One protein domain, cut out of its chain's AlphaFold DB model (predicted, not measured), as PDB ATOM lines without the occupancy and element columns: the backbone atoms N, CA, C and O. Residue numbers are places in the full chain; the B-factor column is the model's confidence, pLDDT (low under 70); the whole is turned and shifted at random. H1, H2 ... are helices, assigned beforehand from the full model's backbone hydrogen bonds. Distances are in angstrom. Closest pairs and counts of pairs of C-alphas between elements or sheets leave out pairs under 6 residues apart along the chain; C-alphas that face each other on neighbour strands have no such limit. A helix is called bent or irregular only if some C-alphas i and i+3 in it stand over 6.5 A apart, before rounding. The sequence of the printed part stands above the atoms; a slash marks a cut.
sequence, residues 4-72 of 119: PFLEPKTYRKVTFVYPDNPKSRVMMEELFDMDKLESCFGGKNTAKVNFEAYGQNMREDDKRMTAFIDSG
ATOM      1  N   PRO A   4     174.773 127.889 103.990       87.88
ATOM      2  CA  PRO A   4     175.476 127.268 102.863       87.88
ATOM      3  C   PRO A   4     176.843 126.660 103.217       87.88
ATOM      4  O   PRO A   4     177.373 125.876 102.441       87.88
ATOM      5  N   PHE A   5     177.421 127.021 104.368       91.19
ATOM      6  CA  PHE A   5     178.752 126.578 104.794       91.19
ATOM      7  C   PHE A   5     178.716 125.406 105.786       91.19
ATOM      8  O   PHE A   5     179.760 124.998 106.289       91.19
ATOM      9  N   LEU A   6     177.531 124.879 106.107       93.31
ATOM     10  CA  LEU A   6     177.376 123.765 107.040       93.31
ATOM     11  C   LEU A   6     177.209 122.450 106.275       93.31
ATOM     12  O   LEU A   6     176.281 122.300 105.484       93.31
ATOM     13  N   GLU A   7     178.064 121.468 106.567       95.31
ATOM     14  CA  GLU A   7     177.863 120.085 106.122       95.31
ATOM     15  C   GLU A   7     176.501 119.556 106.631       95.31
ATOM     16  O   GLU A   7     176.118 119.868 107.766       95.31
ATOM     17  N   PRO A   8     175.784 118.700 105.871       93.56
ATOM     18  CA  PRO A   8     174.506 118.122 106.291       93.56
ATOM     19  C   PRO A   8     174.471 117.530 107.711       93.56
ATOM     20  O   PRO A   8     173.462 117.675 108.404       93.56
ATOM     21  N   LYS A   9     175.551 116.883 108.176       93.81
ATOM     22  CA  LYS A   9     175.632 116.346 109.548       93.81
ATOM     23  C   LYS A   9     175.620 117.459 110.597       93.81
ATOM     24  O   LYS A   9     174.884 117.369 111.577       93.81
ATOM     25  N   THR A  10     176.383 118.523 110.371       95.12
ATOM     26  CA  THR A  10     176.469 119.686 111.267       95.12
ATOM     27  C   THR A  10     175.189 120.507 111.235       95.12
ATOM     28  O   THR A  10     174.722 120.949 112.281       95.12
ATOM     29  N   TYR A  11     174.562 120.647 110.062       92.56
ATOM     30  CA  TYR A  11     173.293 121.360 109.921       92.56
ATOM     31  C   TYR A  11     172.206 120.804 110.852       92.56
ATOM     32  O   TYR A  11     171.442 121.565 111.431       92.56
ATOM     33  N   ARG A  12     172.173 119.483 111.062       92.31
ATOM     34  CA  ARG A  12     171.218 118.833 111.979       92.31
ATOM     35  C   ARG A  12     171.521 119.069 113.462       92.31
ATOM     36  O   ARG A  12     170.631 118.881 114.282       92.31
ATOM     37  N   LYS A  13     172.757 119.439 113.811       93.75
ATOM     38  CA  LYS A  13     173.204 119.673 115.196       93.75
ATOM     39  C   LYS A  13     173.093 121.148 115.608       93.75
ATOM     40  O   LYS A  13     173.157 121.446 116.796       93.75
ATOM     41  N   VAL A  14     172.933 122.070 114.656       91.62
ATOM     42  CA  VAL A  14     172.936 123.516 114.912       91.62
ATOM     43  C   VAL A  14     171.544 124.097 114.722       91.62
ATOM     44  O   VAL A  14     170.951 123.984 113.653       91.62
ATOM     45  N   THR A  15     171.061 124.801 115.743       89.31
ATOM     46  CA  THR A  15     169.826 125.581 115.658       89.31
ATOM     47  C   THR A  15     170.113 127.043 115.963       89.31
ATOM     48  O   THR A  15     170.824 127.361 116.911       89.31
ATOM     49  N   PHE A  16     169.560 127.938 115.144       88.75
ATOM     50  CA  PHE A  16     169.668 129.381 115.337       88.75
ATOM     51  C   PHE A  16     168.398 129.883 116.023       88.75
ATOM     52  O   PHE A  16     167.296 129.704 115.502       88.75
ATOM     53  N   VAL A  17     168.567 130.483 117.197       90.12
ATOM     54  CA  VAL A  17     167.485 130.974 118.055       90.12
ATOM     55  C   VAL A  17     167.461 132.495 117.981       90.12
ATOM     56  O   VAL A  17     168.508 133.135 118.076       90.12
ATOM     57  N   TYR A  18     166.267 133.063 117.819       90.44
ATOM     58  CA  TYR A  18     166.064 134.507 117.732       90.44
ATOM     59  C   TYR A  18     165.037 134.978 118.773       90.44
ATOM     60  O   TYR A  18     164.049 134.279 119.009       90.44
ATOM     61  N   PRO A  19     165.251 136.137 119.421       87.06
ATOM     62  CA  PRO A  19     164.402 136.607 120.519       87.06
ATOM     63  C   PRO A  19     163.019 137.101 120.066       87.06
ATOM     64  O   PRO A  19     162.073 137.087 120.851       87.06
ATOM     65  N   ASP A  20     162.892 137.531 118.815       91.06
ATOM     66  CA  ASP A  20     161.654 137.979 118.174       91.06
ATOM     67  C   ASP A  20     160.759 136.816 117.718       91.06
ATOM     68  O   ASP A  20     159.561 136.998 117.504       91.06
ATOM     69  N   ASN A  21     161.307 135.602 117.627       93.25
ATOM     70  CA  ASN A  21     160.557 134.415 117.253       93.25
ATOM     71  C   ASN A  21     160.042 133.663 118.502       93.25
ATOM     72  O   ASN A  21     160.835 133.095 119.259       93.25
ATOM     73  N   PRO A  22     158.714 133.564 118.713       93.31
ATOM     74  CA  PRO A  22     158.156 132.889 119.885       93.31
ATOM     75  C   PRO A  22     158.518 131.398 119.940       93.31
ATOM     76  O   PRO A  22     158.777 130.874 121.020       93.31
ATOM     77  N   LYS A  23     158.620 130.718 118.790       93.06
ATOM     78  CA  LYS A  23     159.024 129.304 118.729       93.06
ATOM     79  C   LYS A  23     160.479 129.114 119.161       93.06
ATOM     80  O   LYS A  23     160.800 128.142 119.835       93.06
ATOM     81  N   SER A  24     161.352 130.050 118.791       92.88
ATOM     82  CA  SER A  24     162.752 130.054 119.222       92.88
ATOM     83  C   SER A  24     162.870 130.227 120.737       92.88
ATOM     84  O   SER A  24     163.657 129.528 121.367       92.88
ATOM     85  N   ARG A  25     162.050 131.097 121.337       90.31
ATOM     86  CA  ARG A  25     162.034 131.289 122.793       90.31
ATOM     87  C   ARG A  25     161.604 130.037 123.553       90.31
ATOM     88  O   ARG A  25     162.296 129.648 124.484       90.31
ATOM     89  N   VAL A  26     160.525 129.385 123.117       93.94
ATOM     90  CA  VAL A  26     160.057 128.127 123.727       93.94
ATOM     91  C   VAL A  26     161.144 127.055 123.668       93.94
ATOM     92  O   VAL A  26     161.453 126.438 124.677       93.94
ATOM     93  N   MET A  27     161.804 126.898 122.518       93.62
ATOM     94  CA  MET A  27     162.911 125.951 122.377       93.62
ATOM     95  C   MET A  27     164.067 126.241 123.350       93.62
ATOM     96  O   MET A  27     164.651 125.310 123.898       93.62
ATOM     97  N   MET A  28     164.406 127.516 123.580       93.00
ATOM     98  CA  MET A  28     165.450 127.889 124.542       93.00
ATOM     99  C   MET A  28     165.089 127.444 125.965       93.00
ATOM    100  O   MET A  28     165.937 126.910 126.673       93.00
ATOM    101  N   GLU A  29     163.825 127.630 126.354       93.31
ATOM    102  CA  GLU A  29     163.293 127.241 127.666       93.31
ATOM    103  C   GLU A  29     163.184 125.713 127.829       93.31
ATOM    104  O   GLU A  29     163.330 125.205 128.937       93.31
ATOM    105  N   GLU A  30     162.963 124.970 126.741       95.12
ATOM    106  CA  GLU A  30     162.910 123.500 126.747       95.12
ATOM    107  C   GLU A  30     164.299 122.848 126.812       95.12
ATOM    108  O   GLU A  30     164.464 121.800 127.436       95.12
ATOM    109  N   LEU A  31     165.302 123.444 126.158       94.12
ATOM    110  CA  LEU A  31     166.653 122.879 126.068       94.12
ATOM    111  C   LEU A  31     167.555 123.271 127.244       94.12
ATOM    112  O   LEU A  31     168.507 122.547 127.540       94.12
ATOM    113  N   PHE A  32     167.288 124.404 127.899       95.19
ATOM    114  CA  PHE A  32     168.162 124.958 128.929       95.19
ATOM    115  C   PHE A  32     167.423 125.286 130.226       95.19
ATOM    116  O   PHE A  32     166.306 125.794 130.240       95.19
ATOM    117  N   ASP A  33     168.115 125.078 131.346       96.62
ATOM    118  CA  ASP A  33     167.702 125.605 132.645       96.62
ATOM    119  C   ASP A  33     167.941 127.122 132.673       96.62
ATOM    120  O   ASP A  33     169.068 127.599 132.852       96.62
ATOM    121  N   MET A  34     166.866 127.882 132.470       95.00
ATOM    122  CA  MET A  34     166.920 129.337 132.329       95.00
ATOM    123  C   MET A  34     167.483 130.053 133.557       95.00
ATOM    124  O   MET A  34     168.056 131.129 133.402       95.00
ATOM    125  N   ASP A  35     167.350 129.482 134.754       96.12
ATOM    126  CA  ASP A  35     167.843 130.106 135.986       96.12
ATOM    127  C   ASP A  35     169.356 129.908 136.163       96.12
ATOM    128  O   ASP A  35     170.011 130.684 136.861       96.12
ATOM    129  N   LYS A  36     169.937 128.906 135.494       95.12
ATOM    130  CA  LYS A  36     171.388 128.668 135.471       95.12
ATOM    131  C   LYS A  36     172.067 129.287 134.258       95.12
ATOM    132  O   LYS A  36     173.234 129.668 134.360       95.12
ATOM    133  N   LEU A  37     171.353 129.396 133.140       94.06
ATOM    134  CA  LEU A  37     171.865 129.961 131.898       94.06
ATOM    135  C   LEU A  37     172.160 131.461 132.041       94.06
ATOM    136  O   LEU A  37     171.341 132.223 132.558       94.06
ATOM    137  N   GLU A  38     173.321 131.893 131.550       94.06
ATOM    138  CA  GLU A  38     173.768 133.286 131.625       94.06
ATOM    139  C   GLU A  38     172.907 134.224 130.765       94.06
ATOM    140  O   GLU A  38     172.508 133.911 129.641       94.06
ATOM    141  N   SER A  39     172.645 135.415 131.298       92.81
ATOM    142  CA  SER A  39     171.802 136.435 130.667       92.81
ATOM    143  C   SER A  39     172.315 136.943 129.320       92.81
ATOM    144  O   SER A  39     171.508 137.253 128.445       92.81
ATOM    145  N   CYS A  40     173.631 136.959 129.091       90.38
ATOM    146  CA  CYS A  40     174.208 137.315 127.789       90.38
ATOM    147  C   CYS A  40     173.855 136.308 126.676       90.38
ATOM    148  O   CYS A  40     173.881 136.668 125.501       90.38
ATOM    149  N   PHE A  41     173.463 135.082 127.042       91.12
ATOM    150  CA  PHE A  41     172.983 134.041 126.131       91.12
ATOM    151  C   PHE A  41     171.452 133.914 126.115       91.12
ATOM    152  O   PHE A  41     170.920 132.979 125.522       91.12
ATOM    153  N   GLY A  42     170.729 134.839 126.755       89.88
ATOM    154  CA  GLY A  42     169.266 134.829 126.838       89.88
ATOM    155  C   GLY A  42     168.696 134.145 128.083       89.88
ATOM    156  O   GLY A  42     167.478 134.057 128.207       89.88
ATOM    157  N   GLY A  43     169.547 133.683 129.006       92.88
ATOM    158  CA  GLY A  43     169.136 133.137 130.299       92.88
ATOM    159  C   GLY A  43     168.716 134.196 131.327       92.88
ATOM    160  O   GLY A  43     168.664 135.394 131.044       92.88
ATOM    161  N   LYS A  44     168.421 133.768 132.556       95.38
ATOM    162  CA  LYS A  44     168.037 134.647 133.679       95.38
ATOM    163  C   LYS A  44     169.171 134.860 134.681       95.38
ATOM    164  O   LYS A  44     169.067 135.731 135.544       95.38
ATOM    165  N   ASN A  45     170.257 134.095 134.575       95.38
ATOM    166  CA  ASN A  45     171.381 134.204 135.489       95.38
ATOM    167  C   ASN A  45     172.188 135.482 135.210       95.38
ATOM    168  O   ASN A  45     172.715 135.694 134.115       95.38
ATOM    169  N   THR A  46     172.288 136.342 136.219       95.88
ATOM    170  CA  THR A  46     173.037 137.610 136.172       95.88
ATOM    171  C   THR A  46     174.340 137.555 136.973       95.88
ATOM    172  O   THR A  46     175.039 138.564 137.093       95.88
ATOM    173  N   ALA A  47     174.683 136.389 137.530       92.75
ATOM    174  CA  ALA A  47     175.946 136.196 138.221       92.75
ATOM    175  C   ALA A  47     177.120 136.390 137.256       92.75
ATOM    176  O   ALA A  47     177.090 135.948 136.111       92.75
ATOM    177  N   LYS A  48     178.182 137.038 137.738       90.50
ATOM    178  CA  LYS A  48     179.421 137.178 136.969       90.50
ATOM    179  C   LYS A  48     180.176 135.855 136.966       90.50
ATOM    180  O   LYS A  48     180.343 135.237 138.017       90.50
ATOM    181  N   VAL A  49     180.698 135.475 135.805       89.19
ATOM    182  CA  VAL A  49     181.587 134.320 135.682       89.19
ATOM    183  C   VAL A  49     182.871 134.568 136.483       89.19
ATOM    184  O   VAL A  49     183.568 135.561 136.275       89.19
ATOM    185  N   ASN A  50     183.190 133.658 137.405       94.12
ATOM    186  CA  ASN A  50     184.472 133.637 138.109       94.12
ATOM    187  C   ASN A  50     185.425 132.669 137.397       94.12
ATOM    188  O   ASN A  50     185.356 131.454 137.591       94.12
ATOM    189  N   PHE A  51     186.320 133.220 136.579       94.75
ATOM    190  CA  PHE A  51     187.264 132.437 135.783       94.75
ATOM    191  C   PHE A  51     188.269 131.642 136.625       94.75
ATOM    192  O   PHE A  51     188.657 130.549 136.222       94.75
ATOM    193  N   GLU A  52     188.679 132.159 137.786       97.44
ATOM    194  CA  GLU A  52     189.637 131.469 138.655       97.44
ATOM    195  C   GLU A  52     189.013 130.209 139.255       97.44
ATOM    196  O   GLU A  52     189.572 129.121 139.117       97.44
ATOM    197  N   ALA A  53     187.821 130.341 139.842       96.81
ATOM    198  CA  ALA A  53     187.088 129.210 140.403       96.81
ATOM    199  C   ALA A  53     186.736 128.174 139.322       96.81
ATOM    200  O   ALA A  53     186.916 126.975 139.522       96.81
ATOM    201  N   TYR A  54     186.293 128.631 138.146       95.75
ATOM    202  CA  TYR A  54     186.012 127.745 137.018       95.75
ATOM    203  C   TYR A  54     187.263 126.973 136.567       95.75
ATOM    204  O   TYR A  54     187.217 125.753 136.421       95.75
ATOM    205  N   GLY A  55     188.402 127.657 136.414       97.69
ATOM    206  CA  GLY A  55     189.662 127.025 136.021       97.69
ATOM    207  C   GLY A  55     190.214 126.054 137.069       97.69
ATOM    208  O   GLY A  55     190.832 125.049 136.711       97.69
ATOM    209  N   GLN A  56     189.983 126.316 138.359       98.19
ATOM    210  CA  GLN A  56     190.290 125.360 139.427       98.19
ATOM    211  C   GLN A  56     189.440 124.093 139.291       98.19
ATOM    212  O   GLN A  56     190.013 123.005 139.230       98.19
ATOM    213  N   ASN A  57     188.121 124.236 139.130       96.56
ATOM    214  CA  ASN A  57     187.209 123.103 138.951       96.56
ATOM    215  C   ASN A  57     187.576 122.249 137.728       96.56
ATOM    216  O   ASN A  57     187.657 121.030 137.849       96.56
ATOM    217  N   MET A  58     187.874 122.868 136.576       97.06
ATOM    218  CA  MET A  58     188.313 122.128 135.382       97.06
ATOM    219  C   MET A  58     189.555 121.277 135.666       97.06
ATOM    220  O   MET A  58     189.601 120.100 135.326       97.06
ATOM    221  N   ARG A  59     190.557 121.848 136.347       97.38
ATOM    222  CA  ARG A  59     191.802 121.135 136.663       97.38
ATOM    223  C   ARG A  59     191.581 119.982 137.641       97.38
ATOM    224  O   ARG A  59     192.283 118.976 137.577       97.38
ATOM    225  N   GLU A  60     190.680 120.149 138.601       97.75
ATOM    226  CA  GLU A  60     190.330 119.095 139.556       97.75
ATOM    227  C   GLU A  60     189.574 117.950 138.878       97.75
ATOM    228  O   GLU A  60     189.893 116.782 139.119       97.75
ATOM    229  N   ASP A  61     188.647 118.276 137.979       96.31
ATOM    230  CA  ASP A  61     187.920 117.306 137.167       96.31
ATOM    231  C   ASP A  61     188.855 116.512 136.246       96.31
ATOM    232  O   ASP A  61     188.744 115.285 136.188       96.31
ATOM    233  N   ASP A  62     189.818 117.179 135.601       95.31
ATOM    234  CA  ASP A  62     190.835 116.526 134.773       95.31
ATOM    235  C   ASP A  62     191.667 115.538 135.596       95.31
ATOM    236  O   ASP A  62     191.821 114.381 135.212       95.31
ATOM    237  N   LYS A  63     192.145 115.947 136.782       95.88
ATOM    238  CA  LYS A  63     192.888 115.055 137.690       95.88
ATOM    239  C   LYS A  63     192.058 113.844 138.102       95.88
ATOM    240  O   LYS A  63     192.579 112.730 138.130       95.88
ATOM    241  N   ARG A  64     190.778 114.056 138.432       93.94
ATOM    242  CA  ARG A  64     189.853 112.970 138.776       93.94
ATOM    243  C   ARG A  64     189.693 112.011 137.601       93.94
ATOM    244  O   ARG A  64     189.714 110.803 137.813       93.94
ATOM    245  N   MET A  65     189.541 112.535 136.387       90.00
ATOM    246  CA  MET A  65     189.408 111.723 135.182       90.00
ATOM    247  C   MET A  65     190.680 110.919 134.905       90.00
ATOM    248  O   MET A  65     190.593 109.714 134.688       90.00
ATOM    249  N   THR A  66     191.858 111.543 134.978       90.88
ATOM    250  CA  THR A  66     193.140 110.844 134.818       90.88
ATOM    251  C   THR A  66     193.281 109.723 135.841       90.88
ATOM    252  O   THR A  66     193.527 108.586 135.459       90.88
ATOM    253  N   ALA A  67     193.021 109.997 137.122       90.25
ATOM    254  CA  ALA A  67     193.079 108.976 138.166       90.25
ATOM    255  C   ALA A  67     192.066 107.838 137.940       90.25
ATOM    256  O   ALA A  67     192.365 106.678 138.218       90.25
ATOM    257  N   PHE A  68     190.871 108.152 137.424       89.00
ATOM    258  CA  PHE A  68     189.870 107.149 137.068       89.00
ATOM    259  C   PHE A  68     190.361 106.234 135.939       89.00
ATOM    260  O   PHE A  68     190.257 105.014 136.060       89.00
ATOM    261  N   ILE A  69     190.939 106.803 134.879       89.19
ATOM    262  CA  ILE A  69     191.502 106.046 133.752       89.19
ATOM    263  C   ILE A  69     192.687 105.186 134.219       89.19
ATOM    264  O   ILE A  69     192.734 103.992 133.923       89.19
ATOM    265  N   ASP A  70     193.592 105.758 135.016       85.94
ATOM    266  CA  ASP A  70     194.774 105.069 135.551       85.94
ATOM    267  C   ASP A  70     194.402 103.907 136.481       85.94
ATOM    268  O   ASP A  70     195.141 102.928 136.589       85.94
ATOM    269  N   SER A  71     193.233 103.970 137.129       87.62
ATOM    270  CA  SER A  71     192.738 102.885 137.984       87.62
ATOM    271  C   SER A  71     192.306 101.623 137.215       87.62
ATOM    272  O   SER A  71     191.929 100.630 137.837       87.62
ATOM    273  N   GLY A  72     192.360 101.631 135.876       73.88
ATOM    274  CA  GLY A  72     192.011 100.483 135.034       73.88
ATOM    275  C   GLY A  72     190.510 100.199 134.959       73.88
ATOM    276  O   GLY A  72     190.105  99.141 134.472       73.88
TER     277      GLY A  72
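Overview. This is residues 4 to 72 of the 119 residues of an uncharacterized protein of Trifolium pratense (UniProt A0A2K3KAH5). One long helix, H3, sticks out as a free arm at one end of an open, drawn-out chain. A winding link with no named element joins it to the shorter helix H2, and at another corner the tiny helix H1 also stands free, with no two helices touching. The printed part has 69 residues with three named helices, in the order H1, H2, H3, and no named strand. The class is all helix, though under half of the residues, 34 of 69, are in named elements. The whole is extended, with a radius of gyration of the C-alphas of 17.7 A and spans of 48 by 35 by 21 A.

Along the chain. H3, residues 51 to 70, measures 28.4 A from C-alpha 51 at (187.264, 132.437, 135.783) to C-alpha 70 at (194.774, 105.069, 135.551). H2, residues 22 to 31, measures 14.5 A and begins at C-alpha 22 at (158.156, 132.889, 119.885). H1, residues 8 to 11, measures 5.0 A. No helix is bent or irregular.

Arrangement. H3 is apart from H2 and from H1. H1 and H2 are apart too. Residues 50 to 72, of which 51 to 70 belong to H3, stand free, and so do residues 7 to 13, of which 8 to 11 belong to H1. In H2 and H3 every O i to N i+4 pair is within hydrogen-bond range. H1 is too short for such a pair, and its one O i to N i+3 pair is not within range.

Size, cuts and confidence. The two C-alphas farthest apart, those of Asp 20 and Gly 72, are 51.1 A apart. Without the free stretches the body has 39 residues and spans 36 by 22 by 17 A. The link from H2 to H3, 19 residues, is long; that from H1 to H2, 10 residues, is short. The printed part has no cut. Its mean pLDDT is 92.9, and no printed residue is under 70.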